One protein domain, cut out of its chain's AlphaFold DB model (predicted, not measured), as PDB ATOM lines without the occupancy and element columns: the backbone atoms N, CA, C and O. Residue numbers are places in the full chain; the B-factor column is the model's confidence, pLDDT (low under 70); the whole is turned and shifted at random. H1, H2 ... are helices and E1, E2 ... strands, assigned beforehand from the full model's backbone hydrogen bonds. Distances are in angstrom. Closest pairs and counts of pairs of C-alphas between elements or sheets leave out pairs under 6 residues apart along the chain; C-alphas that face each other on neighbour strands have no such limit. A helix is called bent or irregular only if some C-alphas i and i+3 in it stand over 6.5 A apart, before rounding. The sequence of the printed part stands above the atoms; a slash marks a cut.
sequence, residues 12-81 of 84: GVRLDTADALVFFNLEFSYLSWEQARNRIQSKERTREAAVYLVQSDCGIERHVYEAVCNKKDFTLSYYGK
ATOM      1  N   GLY A  12      41.386  -5.437 -10.015       74.44
ATOM      2  CA  GLY A  12      40.646  -6.590  -9.488       74.44
ATOM      3  C   GLY A  12      40.649  -6.760  -7.968       74.44
ATOM      4  O   GLY A  12      39.877  -7.572  -7.470       74.44
ATOM      5  N   VAL A  13      41.410  -5.963  -7.211       86.75
ATOM      6  CA  VAL A  13      41.391  -6.037  -5.739       86.75
ATOM      7  C   VAL A  13      40.195  -5.268  -5.167       86.75
ATOM      8  O   VAL A  13      39.896  -4.146  -5.583       86.75
ATOM      9  N   ARG A  14      39.489  -5.884  -4.216       89.00
ATOM     10  CA  ARG A  14      38.408  -5.288  -3.417       89.00
ATOM     11  C   ARG A  14      38.995  -4.805  -2.088       89.00
ATOM     12  O   ARG A  14      39.590  -5.605  -1.374       89.00
ATOM     13  N   LEU A  15      38.870  -3.512  -1.779       92.00
ATOM     14  CA  LEU A  15      39.392  -2.895  -0.546       92.00
ATOM     15  C   LEU A  15      38.277  -2.215   0.267       92.00
ATOM     16  O   LEU A  15      38.533  -1.362   1.113       92.00
ATOM     17  N   ASP A  16      37.025  -2.593   0.021       91.06
ATOM     18  CA  ASP A  16      35.826  -1.988   0.595       91.06
ATOM     19  C   ASP A  16      35.620  -2.277   2.087       91.06
ATOM     20  O   ASP A  16      34.871  -1.571   2.757       91.06
ATOM     21  N   THR A  17      36.319  -3.265   2.642       92.56
ATOM     22  CA  THR A  17      36.292  -3.560   4.082       92.56
ATOM     23  C   THR A  17      37.325  -2.758   4.880       92.56
ATOM     24  O   THR A  17      37.177  -2.624   6.097       92.56
ATOM     25  N   ALA A  18      38.345  -2.197   4.217       94.19
ATOM     26  CA  ALA A  18      39.448  -1.485   4.857       94.19
ATOM     27  C   ALA A  18      39.017  -0.113   5.393       94.19
ATOM     28  O   ALA A  18      38.309   0.622   4.709       94.19
ATOM     29  N   ASP A  19      39.479   0.256   6.590       95.00
ATOM     30  CA  ASP A  19      39.210   1.550   7.242       95.00
ATOM     31  C   ASP A  19      39.833   2.742   6.508       95.00
ATOM     32  O   ASP A  19      39.259   3.830   6.463       95.00
ATOM     33  N   ALA A  20      41.020   2.534   5.936       95.81
ATOM     34  CA  ALA A  20      41.772   3.569   5.250       95.81
ATOM     35  C   ALA A  20      42.564   3.012   4.062       95.81
ATOM     36  O   ALA A  20      42.984   1.852   4.059       95.81
ATOM     37  N   LEU A  21      42.804   3.873   3.075       95.38
ATOM     38  CA  LEU A  21      43.669   3.626   1.925       95.38
ATOM     39  C   LEU A  21      44.749   4.706   1.872       95.38
ATOM     40  O   LEU A  21      44.441   5.893   1.799       95.38
ATOM     41  N   VAL A  22      46.012   4.287   1.917       96.12
ATOM     42  CA  VAL A  22      47.172   5.184   1.931       96.12
ATOM     43  C   VAL A  22      47.977   4.984   0.656       96.12
ATOM     44  O   VAL A  22      48.440   3.882   0.365       96.12
ATOM     45  N   PHE A  23      48.164   6.063  -0.092       95.25
ATOM     46  CA  PHE A  23      49.001   6.108  -1.277       95.25
ATOM     47  C   PHE A  23      50.330   6.783  -0.946       95.25
ATOM     48  O   PHE A  23      50.357   7.937  -0.532       95.25
ATOM     49  N   PHE A  24      51.433   6.066  -1.164       93.88
ATOM     50  CA  PHE A  24      52.790   6.616  -1.042       93.88
ATOM     51  C   PHE A  24      53.278   7.307  -2.318       93.88
ATOM     52  O   PHE A  24      54.244   8.051  -2.279       93.88
ATOM     53  N   ASN A  25      52.641   7.023  -3.454       89.31
ATOM     54  CA  ASN A  25      52.973   7.581  -4.758       89.31
ATOM     55  C   ASN A  25      51.690   7.776  -5.571       89.31
ATOM     56  O   ASN A  25      50.700   7.069  -5.351       89.31
ATOM     57  N   LEU A  26      51.732   8.695  -6.537       90.06
ATOM     58  CA  LEU A  26      50.637   8.972  -7.466       90.06
ATOM     59  C   LEU A  26      50.942   8.413  -8.862       90.06
ATOM     60  O   LEU A  26      52.077   8.466  -9.332       90.06
ATOM     61  N   GLU A  27      49.921   7.896  -9.545       89.81
ATOM     62  CA  GLU A  27      50.019   7.484 -10.948       89.81
ATOM     63  C   GLU A  27      49.670   8.661 -11.879       89.81
ATOM     64  O   GLU A  27      48.822   9.492 -11.559       89.81
ATOM     65  N   PHE A  28      50.350   8.769 -13.025       92.19
ATOM     66  CA  PHE A  28      50.301   9.963 -13.882       92.19
ATOM     67  C   PHE A  28      49.055  10.083 -14.785       92.19
ATOM     68  O   PHE A  28      48.937  11.053 -15.546       92.19
ATOM     69  N   SER A  29      48.131   9.128 -14.725       92.06
ATOM     70  CA  SER A  29      46.833   9.125 -15.394       92.06
ATOM     71  C   SER A  29      45.714   9.313 -14.371       92.06
ATOM     72  O   SER A  29      45.540   8.536 -13.431       92.06
ATOM     73  N   TYR A  30      44.896  10.344 -14.605       93.69
ATOM     74  CA  TYR A  30      43.749  10.658 -13.755       93.69
ATOM     75  C   TYR A  30      42.771   9.484 -13.648       93.69
ATOM     76  O   TYR A  30      42.307   9.164 -12.557       93.69
ATOM     77  N   LEU A  31      42.505   8.801 -14.766       91.69
ATOM     78  CA  LEU A  31      41.604   7.650 -14.791       91.69
ATOM     79  C   LEU A  31      42.129   6.516 -13.904       91.69
ATOM     80  O   LEU A  31      41.378   5.929 -13.129       91.69
ATOM     81  N   SER A  32      43.427   6.216 -13.990       91.75
ATOM     82  CA  SER A  32      44.050   5.186 -13.156       91.75
ATOM     83  C   SER A  32      43.989   5.547 -11.676       91.75
ATOM     84  O   SER A  32      43.699   4.685 -10.845       91.75
ATOM     85  N   TRP A  33      44.271   6.815 -11.365       92.62
ATOM     86  CA  TRP A  33      44.201   7.373 -10.023       92.62
ATOM     87  C   TRP A  33      42.806   7.223  -9.423       92.62
ATOM     88  O   TRP A  33      42.645   6.656  -8.341       92.62
ATOM     89  N   GLU A  34      41.788   7.659 -10.156       91.75
ATOM     90  CA  GLU A  34      40.404   7.579  -9.714       91.75
ATOM     91  C   GLU A  34      39.943   6.127  -9.531       91.75
ATOM     92  O   GLU A  34      39.341   5.799  -8.506       91.75
ATOM     93  N   GLN A  35      40.274   5.230 -10.463       90.94
ATOM     94  CA  GLN A  35      39.951   3.804 -10.351       90.94
ATOM     95  C   GLN A  35      40.573   3.158  -9.109       90.94
ATOM     96  O   GLN A  35      39.915   2.359  -8.440       90.94
ATOM     97  N   ALA A  36      41.825   3.495  -8.793       92.69
ATOM     98  CA  ALA A  36      42.501   2.985  -7.606       92.69
ATOM     99  C   ALA A  36      41.856   3.530  -6.324       92.69
ATOM    100  O   ALA A  36      41.563   2.759  -5.411       92.69
ATOM    101  N   ARG A  37      41.564   4.836  -6.276       92.69
ATOM    102  CA  ARG A  37      40.867   5.468  -5.149       92.69
ATOM    103  C   ARG A  37      39.499   4.836  -4.900       92.69
ATOM    104  O   ARG A  37      39.135   4.603  -3.754       92.69
ATOM    105  N   ASN A  38      38.760   4.507  -5.955       92.44
ATOM    106  CA  ASN A  38      37.421   3.933  -5.839       92.44
ATOM    107  C   ASN A  38      37.418   2.479  -5.334       92.44
ATOM    108  O   ASN A  38      36.352   1.972  -4.998       92.44
ATOM    109  N   ARG A  39      38.575   1.807  -5.195       92.12
ATOM    110  CA  ARG A  39      38.647   0.441  -4.633       92.12
ATOM    111  C   ARG A  39      38.208   0.344  -3.174       92.12
ATOM    112  O   ARG A  39      37.829  -0.743  -2.744       92.12
ATOM    113  N   ILE A  40      38.250   1.453  -2.434       93.94
ATOM    114  CA  ILE A  40      37.742   1.531  -1.058       93.94
ATOM    115  C   ILE A  40      36.217   1.745  -1.005       93.94
ATOM    116  O   ILE A  40      35.596   1.549   0.039       93.94
ATOM    117  N   GLN A  41      35.591   2.153  -2.112       92.06
ATOM    118  CA  GLN A  41      34.159   2.434  -2.150       92.06
ATOM    119  C   GLN A  41      33.354   1.150  -2.367       92.06
ATOM    120  O   GLN A  41      33.722   0.283  -3.156       92.06
ATOM    121  N   SER A  42      32.213   1.054  -1.689       92.50
ATOM    122  CA  SER A  42      31.199   0.028  -1.927       92.50
ATOM    123  C   SER A  42      29.827   0.591  -1.592       92.50
ATOM    124  O   SER A  42      29.697   1.420  -0.693       92.50
ATOM    125  N   LYS A  43      28.799   0.127  -2.309       92.25
ATOM    126  CA  LYS A  43      27.398   0.482  -2.037       92.25
ATOM    127  C   LYS A  43      26.910  -0.057  -0.693       92.25
ATOM    128  O   LYS A  43      26.007   0.513  -0.100       92.25
ATOM    129  N   GLU A  44      27.501  -1.154  -0.235       93.12
ATOM    130  CA  GLU A  44      27.128  -1.857   1.000       93.12
ATOM    131  C   GLU A  44      27.827  -1.272   2.233       93.12
ATOM    132  O   GLU A  44      27.620  -1.718   3.361       93.12
ATOM    133  N   ARG A  45      28.695  -0.280   2.028       90.75
ATOM    134  CA  ARG A  45      29.511   0.289   3.086       90.75
ATOM    135  C   ARG A  45      28.658   1.151   4.019       90.75
ATOM    136  O   ARG A  45      28.003   2.088   3.582       90.75
ATOM    137  N   THR A  46      28.732   0.871   5.318       93.12
ATOM    138  CA  THR A  46      27.967   1.569   6.370       93.12
ATOM    139  C   THR A  46      28.793   2.571   7.176       93.12
ATOM    140  O   THR A  46      28.261   3.263   8.038       93.12
ATOM    141  N   ARG A  47      30.103   2.631   6.922       91.44
ATOM    142  CA  ARG A  47      31.076   3.406   7.697       91.44
ATOM    143  C   ARG A  47      32.013   4.174   6.779       91.44
ATOM    144  O   ARG A  47      32.372   3.678   5.711       91.44
ATOM    145  N   GLU A  48      32.443   5.350   7.208       91.69
ATOM    146  CA  GLU A  48      33.375   6.163   6.430       91.69
ATOM    147  C   GLU A  48      34.724   5.457   6.216       91.69
ATOM    148  O   GLU A  48      35.078   4.486   6.895       91.69
ATOM    149  N   ALA A  49      35.452   5.917   5.203       93.62
ATOM    150  CA  ALA A  49      36.763   5.409   4.837       93.62
ATOM    151  C   ALA A  49      37.678   6.580   4.507       93.62
ATOM    152  O   ALA A  49      37.338   7.404   3.655       93.62
ATOM    153  N   ALA A  50      38.843   6.636   5.142       95.12
ATOM    154  CA  ALA A  50      39.797   7.698   4.872       95.12
ATOM    155  C   ALA A  50      40.695   7.336   3.683       95.12
ATOM    156  O   ALA A  50      41.177   6.208   3.566       95.12
ATOM    157  N   VAL A  51      40.955   8.306   2.810       95.25
ATOM    158  CA  VAL A  51      41.937   8.165   1.733       95.25
ATOM    159  C   VAL A  51      43.027   9.201   1.937       95.25
ATOM    160  O   VAL A  51      42.740  10.393   2.006       95.25
ATOM    161  N   TYR A  52      44.273   8.743   1.987       96.19
ATOM    162  CA  TYR A  52      45.445   9.587   2.164       96.19
ATOM    163  C   TYR A  52      46.370   9.463   0.958       96.19
ATOM    164  O   TYR A  52      46.647   8.359   0.490       96.19
ATOM    165  N   LEU A  53      46.884  10.596   0.489       95.12
ATOM    166  CA  LEU A  53      48.040  10.665  -0.395       95.12
ATOM    167  C   LEU A  53      49.171  11.302   0.408       95.12
ATOM    168  O   LEU A  53      49.051  12.449   0.827       95.12
ATOM    169  N   VAL A  54      50.233  10.544   0.660       95.31
ATOM    170  CA  VAL A  54      51.401  11.042   1.387       95.31
ATOM    171  C   VAL A  54      52.195  11.947   0.453       95.31
ATOM    172  O   VAL A  54      52.498  11.563  -0.676       95.31
ATOM    173  N   GLN A  55      52.510  13.151   0.921       95.06
ATOM    174  CA  GLN A  55      53.275  14.150   0.180       95.06
ATOM    175  C   GLN A  55      54.389  14.686   1.075       95.06
ATOM    176  O   GLN A  55      54.197  14.832   2.282       95.06
ATOM    177  N   SER A  56      55.550  14.954   0.482       94.00
ATOM    178  CA  SER A  56      56.640  15.657   1.153       94.00
ATOM    179  C   SER A  56      56.460  17.164   0.978       94.00
ATOM    180  O   SER A  56      56.100  17.615  -0.109       94.00
ATOM    181  N   ASP A  57      56.766  17.950   2.011       92.44
ATOM    182  CA  ASP A  57      56.632  19.417   1.973       92.44
ATOM    183  C   ASP A  57      57.534  20.076   0.912       92.44
ATOM    184  O   ASP A  57      57.207  21.138   0.386       92.44
ATOM    185  N   CYS A  58      58.648  19.426   0.561       94.31
ATOM    186  CA  CYS A  58      59.618  19.909  -0.428       94.31
ATOM    187  C   CYS A  58      59.691  19.027  -1.686       94.31
ATOM    188  O   CYS A  58      60.644  19.135  -2.459       94.31
ATOM    189  N   GLY A  59      58.747  18.102  -1.864       92.75
ATOM    190  CA  GLY A  59      58.757  17.169  -2.985       92.75
ATOM    191  C   GLY A  59      57.906  17.628  -4.174       92.75
ATOM    192  O   GLY A  59      57.174  18.618  -4.127       92.75
ATOM    193  N   ILE A  60      58.020  16.902  -5.288       94.56
ATOM    194  CA  ILE A  60      57.297  17.214  -6.534       94.56
ATOM    195  C   ILE A  60      55.854  16.693  -6.536       94.56
ATOM    196  O   ILE A  60      55.111  16.942  -7.486       94.56
ATOM    197  N   GLU A  61      55.440  15.952  -5.506       94.81
ATOM    198  CA  GLU A  61      54.169  15.226  -5.458       94.81
ATOM    199  C   GLU A  61      52.975  16.166  -5.591       94.81
ATOM    200  O   GLU A  61      51.970  15.794  -6.195       94.81
ATOM    201  N   ARG A  62      53.086  17.397  -5.077       94.00
ATOM    202  CA  ARG A  62      52.049  18.422  -5.234       94.00
ATOM    203  C   ARG A  62      51.869  18.835  -6.692       94.00
ATOM    204  O   ARG A  62      50.747  18.822  -7.190       94.00
ATOM    205  N   HIS A  63      52.962  19.124  -7.394       94.94
ATOM    206  CA  HIS A  63      52.921  19.481  -8.813       94.94
ATOM    207  C   HIS A  63      52.417  18.325  -9.677       94.94
ATOM    208  O   HIS A  63      51.627  18.524 -10.598       94.94
ATOM    209  N   VAL A  64      52.840  17.100  -9.361       95.12
ATOM    210  CA  VAL A  64      52.356  15.892 -10.033       95.12
ATOM    211  C   VAL A  64      50.856  15.709  -9.796       95.12
ATOM    212  O   VAL A  64      50.124  15.448 -10.747       95.12
ATOM    213  N   TYR A  65      50.382  15.892  -8.561       94.94
ATOM    214  CA  TYR A  65      48.959  15.832  -8.229       94.94
ATOM    215  C   TYR A  65      48.141  16.860  -9.008       94.94
ATOM    216  O   TYR A  65      47.169  16.489  -9.663       94.94
ATOM    217  N   GLU A  66      48.571  18.119  -9.018       95.38
ATOM    218  CA  GLU A  66      47.925  19.189  -9.783       95.38
ATOM    219  C   GLU A  66      47.881  18.847 -11.284       95.38
ATOM    220  O   GLU A  66      46.822  18.912 -11.913       95.38
ATOM    221  N   ALA A  67      48.996  18.376 -11.851       95.44
ATOM    222  CA  ALA A  67      49.071  17.966 -13.251       95.44
ATOM    223  C   ALA A  67      48.166  16.766 -13.582       95.44
ATOM    224  O   ALA A  67      47.625  16.692 -14.686       95.44
ATOM    225  N   VAL A  68      47.996  15.818 -12.657       95.50
ATOM    226  CA  VAL A  68      47.082  14.678 -12.818       95.50
ATOM    227  C   VAL A  68      45.630  15.137 -12.715       95.50
ATOM    228  O   VAL A  68      44.828  14.783 -13.576       95.50
ATOM    229  N   CYS A  69      45.284  15.964 -11.730       94.00
ATOM    230  CA  CYS A  69      43.936  16.510 -11.564       94.00
ATOM    231  C   CYS A  69      43.478  17.338 -12.769       94.00
ATOM    232  O   CYS A  69      42.326  17.213 -13.177       94.00
ATOM    233  N   ASN A  70      44.377  18.088 -13.410       94.00
ATOM    234  CA  ASN A  70      44.069  18.846 -14.628       94.00
ATOM    235  C   ASN A  70      43.673  17.960 -15.826       94.00
ATOM    236  O   ASN A  70      43.089  18.450 -16.788       94.00
ATOM    237  N   LYS A  71      43.952  16.649 -15.781       93.12
ATOM    238  CA  LYS A  71      43.543  15.686 -16.819       93.12
ATOM    239  C   LYS A  71      42.133  15.124 -16.600       93.12
ATOM    240  O   LYS A  71      41.686  14.326 -17.420       93.12
ATOM    241  N   LYS A  72      41.440  15.509 -15.521       92.19
ATOM    242  CA  LYS A  72      40.104  15.006 -15.163       92.19
ATOM    243  C   LYS A  72      39.102  15.114 -16.307       92.19
ATOM    244  O   LYS A  72      38.454  14.134 -16.661       92.19
ATOM    245  N   ASP A  73      39.025  16.291 -16.913       87.62
ATOM    246  CA  ASP A  73      38.024  16.607 -17.932       87.62
ATOM    247  C   ASP A  73      38.557  16.399 -19.361       87.62
ATOM    248  O   ASP A  73      38.002  16.917 -20.332       87.62
ATOM    249  N   PHE A  74      39.638  15.622 -19.526       86.44
ATOM    250  CA  PHE A  74      40.238  15.363 -20.838       86.44
ATOM    251  C   PHE A  74      39.239  14.713 -21.805       86.44
ATOM    252  O   PHE A  74      39.065  15.184 -22.923       86.44
ATOM    253  N   THR A  75      38.521  13.674 -21.373       84.44
ATOM    254  CA  THR A  75      37.530  12.991 -22.224       84.44
ATOM    255  C   THR A  75      36.383  13.925 -22.607       84.44
ATOM    256  O   THR A  75      35.967  13.937 -23.764       84.44
ATOM    257  N   LEU A  76      35.892  14.736 -21.663       85.25
ATOM    258  CA  LEU A  76      34.805  15.679 -21.922       85.25
ATOM    259  C   LEU A  76      35.244  16.793 -22.879       85.25
ATOM    260  O   LEU A  76      34.513  17.111 -23.806       85.25
ATOM    261  N   SER A  77      36.438  17.355 -22.705       84.88
ATOM    262  CA  SER A  77      36.954  18.387 -23.614       84.88
ATOM    263  C   SER A  77      37.255  17.836 -25.011       84.88
ATOM    264  O   SER A  77      36.940  18.486 -26.005       84.88
ATOM    265  N   TYR A  78      37.803  16.622 -25.100       84.81
ATOM    266  CA  TYR A  78      38.176  16.001 -26.369       84.81
ATOM    267  C   TYR A  78      36.964  15.505 -27.176       84.81
ATOM    268  O   TYR A  78      36.889  15.738 -28.381       84.81
ATOM    269  N   TYR A  79      35.998  14.838 -26.532       84.88
ATOM    270  CA  TYR A  79      34.836  14.247 -27.215       84.88
ATOM    271  C   TYR A  79      33.551  15.073 -27.096       84.88
ATOM    272  O   TYR A  79      32.651  14.923 -27.920       84.88
ATOM    273  N   GLY A  80      33.437  15.942 -26.091       76.19
ATOM    274  CA  GLY A  80      32.184  16.604 -25.724       76.19
ATOM    275  C   GLY A  80      31.739  17.744 -26.632       76.19
ATOM    276  O   GLY A  80      30.689  18.311 -26.358       76.19
ATOM    277  N   LYS A  81      32.489  18.087 -27.698       63.50
ATOM    278  CA  LYS A  81      32.171  19.189 -28.634       63.50
ATOM    279  C   LYS A  81      31.592  20.419 -27.913       63.50
ATOM    280  O   LYS A  81      30.569  20.960 -28.329       63.50
TER     281      LYS A  81
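AT A GLANCE: This is residues 12 to 81 of the 84 residues of an uncharacterized protein of Bacteroidales bacterium Barb6 (UniProt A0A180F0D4). The parts make a loose, flat triangle: a pair of short parallel strands, E1 and E2, forms one side, H1 a second and H2 a third. Beyond the corner where H1 begins and H2 ends, residues 75 to 81, of which 75 to 79 belong to H3, stick out as a tail. The printed part has 70 residues, with two named strands and three named helices in the order E1, H1, E2, H2, H3; the class is mixed, with under half of the residues in named elements. It is loose, with a radius of gyration of the C-alphas of 14.2 A and spans of 38 by 37 by 20 A.

HOW THE PARTS SIT: E1, residues 20 to 23, and E2, residues 50 to 53, are parallel neighbours, with 9 degrees between their directions. N 21 and O 50 are within hydrogen-bond range at 2.9 A, as are N 23 and O 52 at 2.8 A. With H1, residues 30 to 40, they form a strand-helix-strand unit, two parallel neighbour strands with a helix between them in the chain, and its crossover is right-handed. The closest C-alphas of E1 and H1 are those of Leu 21 and Ile 40, 7.0 A apart; for H1 and E2 they are those of Arg 37 and Val 51, 7.5 A apart. H2, residues 61 to 69, is close to H1 but not clearly touching, with the closest C-alphas, those of Tyr 30 and Val 68, 5.3 A apart. Their lines are about perpendicular, at 80 degrees. H3, residues 74 to 79, is apart from H1 and H2. Every O i to N i+4 pair is within hydrogen-bond range in H2 and H3, and 5 of 7 in H1.

IN THESE COORDINATES: E1 begins at C-alpha 20, (41.772, 3.569, 5.250), and is 10.1 A long; E2 is 10.2 A. H1 is 16.8 A long, H2 12.0 A and H3 8.4 A, ending at C-alpha 79, (34.836, 14.247, -27.215). H1 is neither bent nor irregular, but only just: C-alphas 37 and 40 are 6.5 A apart.

THE WHOLE: The two C-alphas farthest apart, those of Asp 19 and Lys 81, are 40.6 A apart. The printed part has no cut and no long link; the link from H2 to H3 is tight. The mean pLDDT of the printed part is 91.5, and residue 81 is under 70.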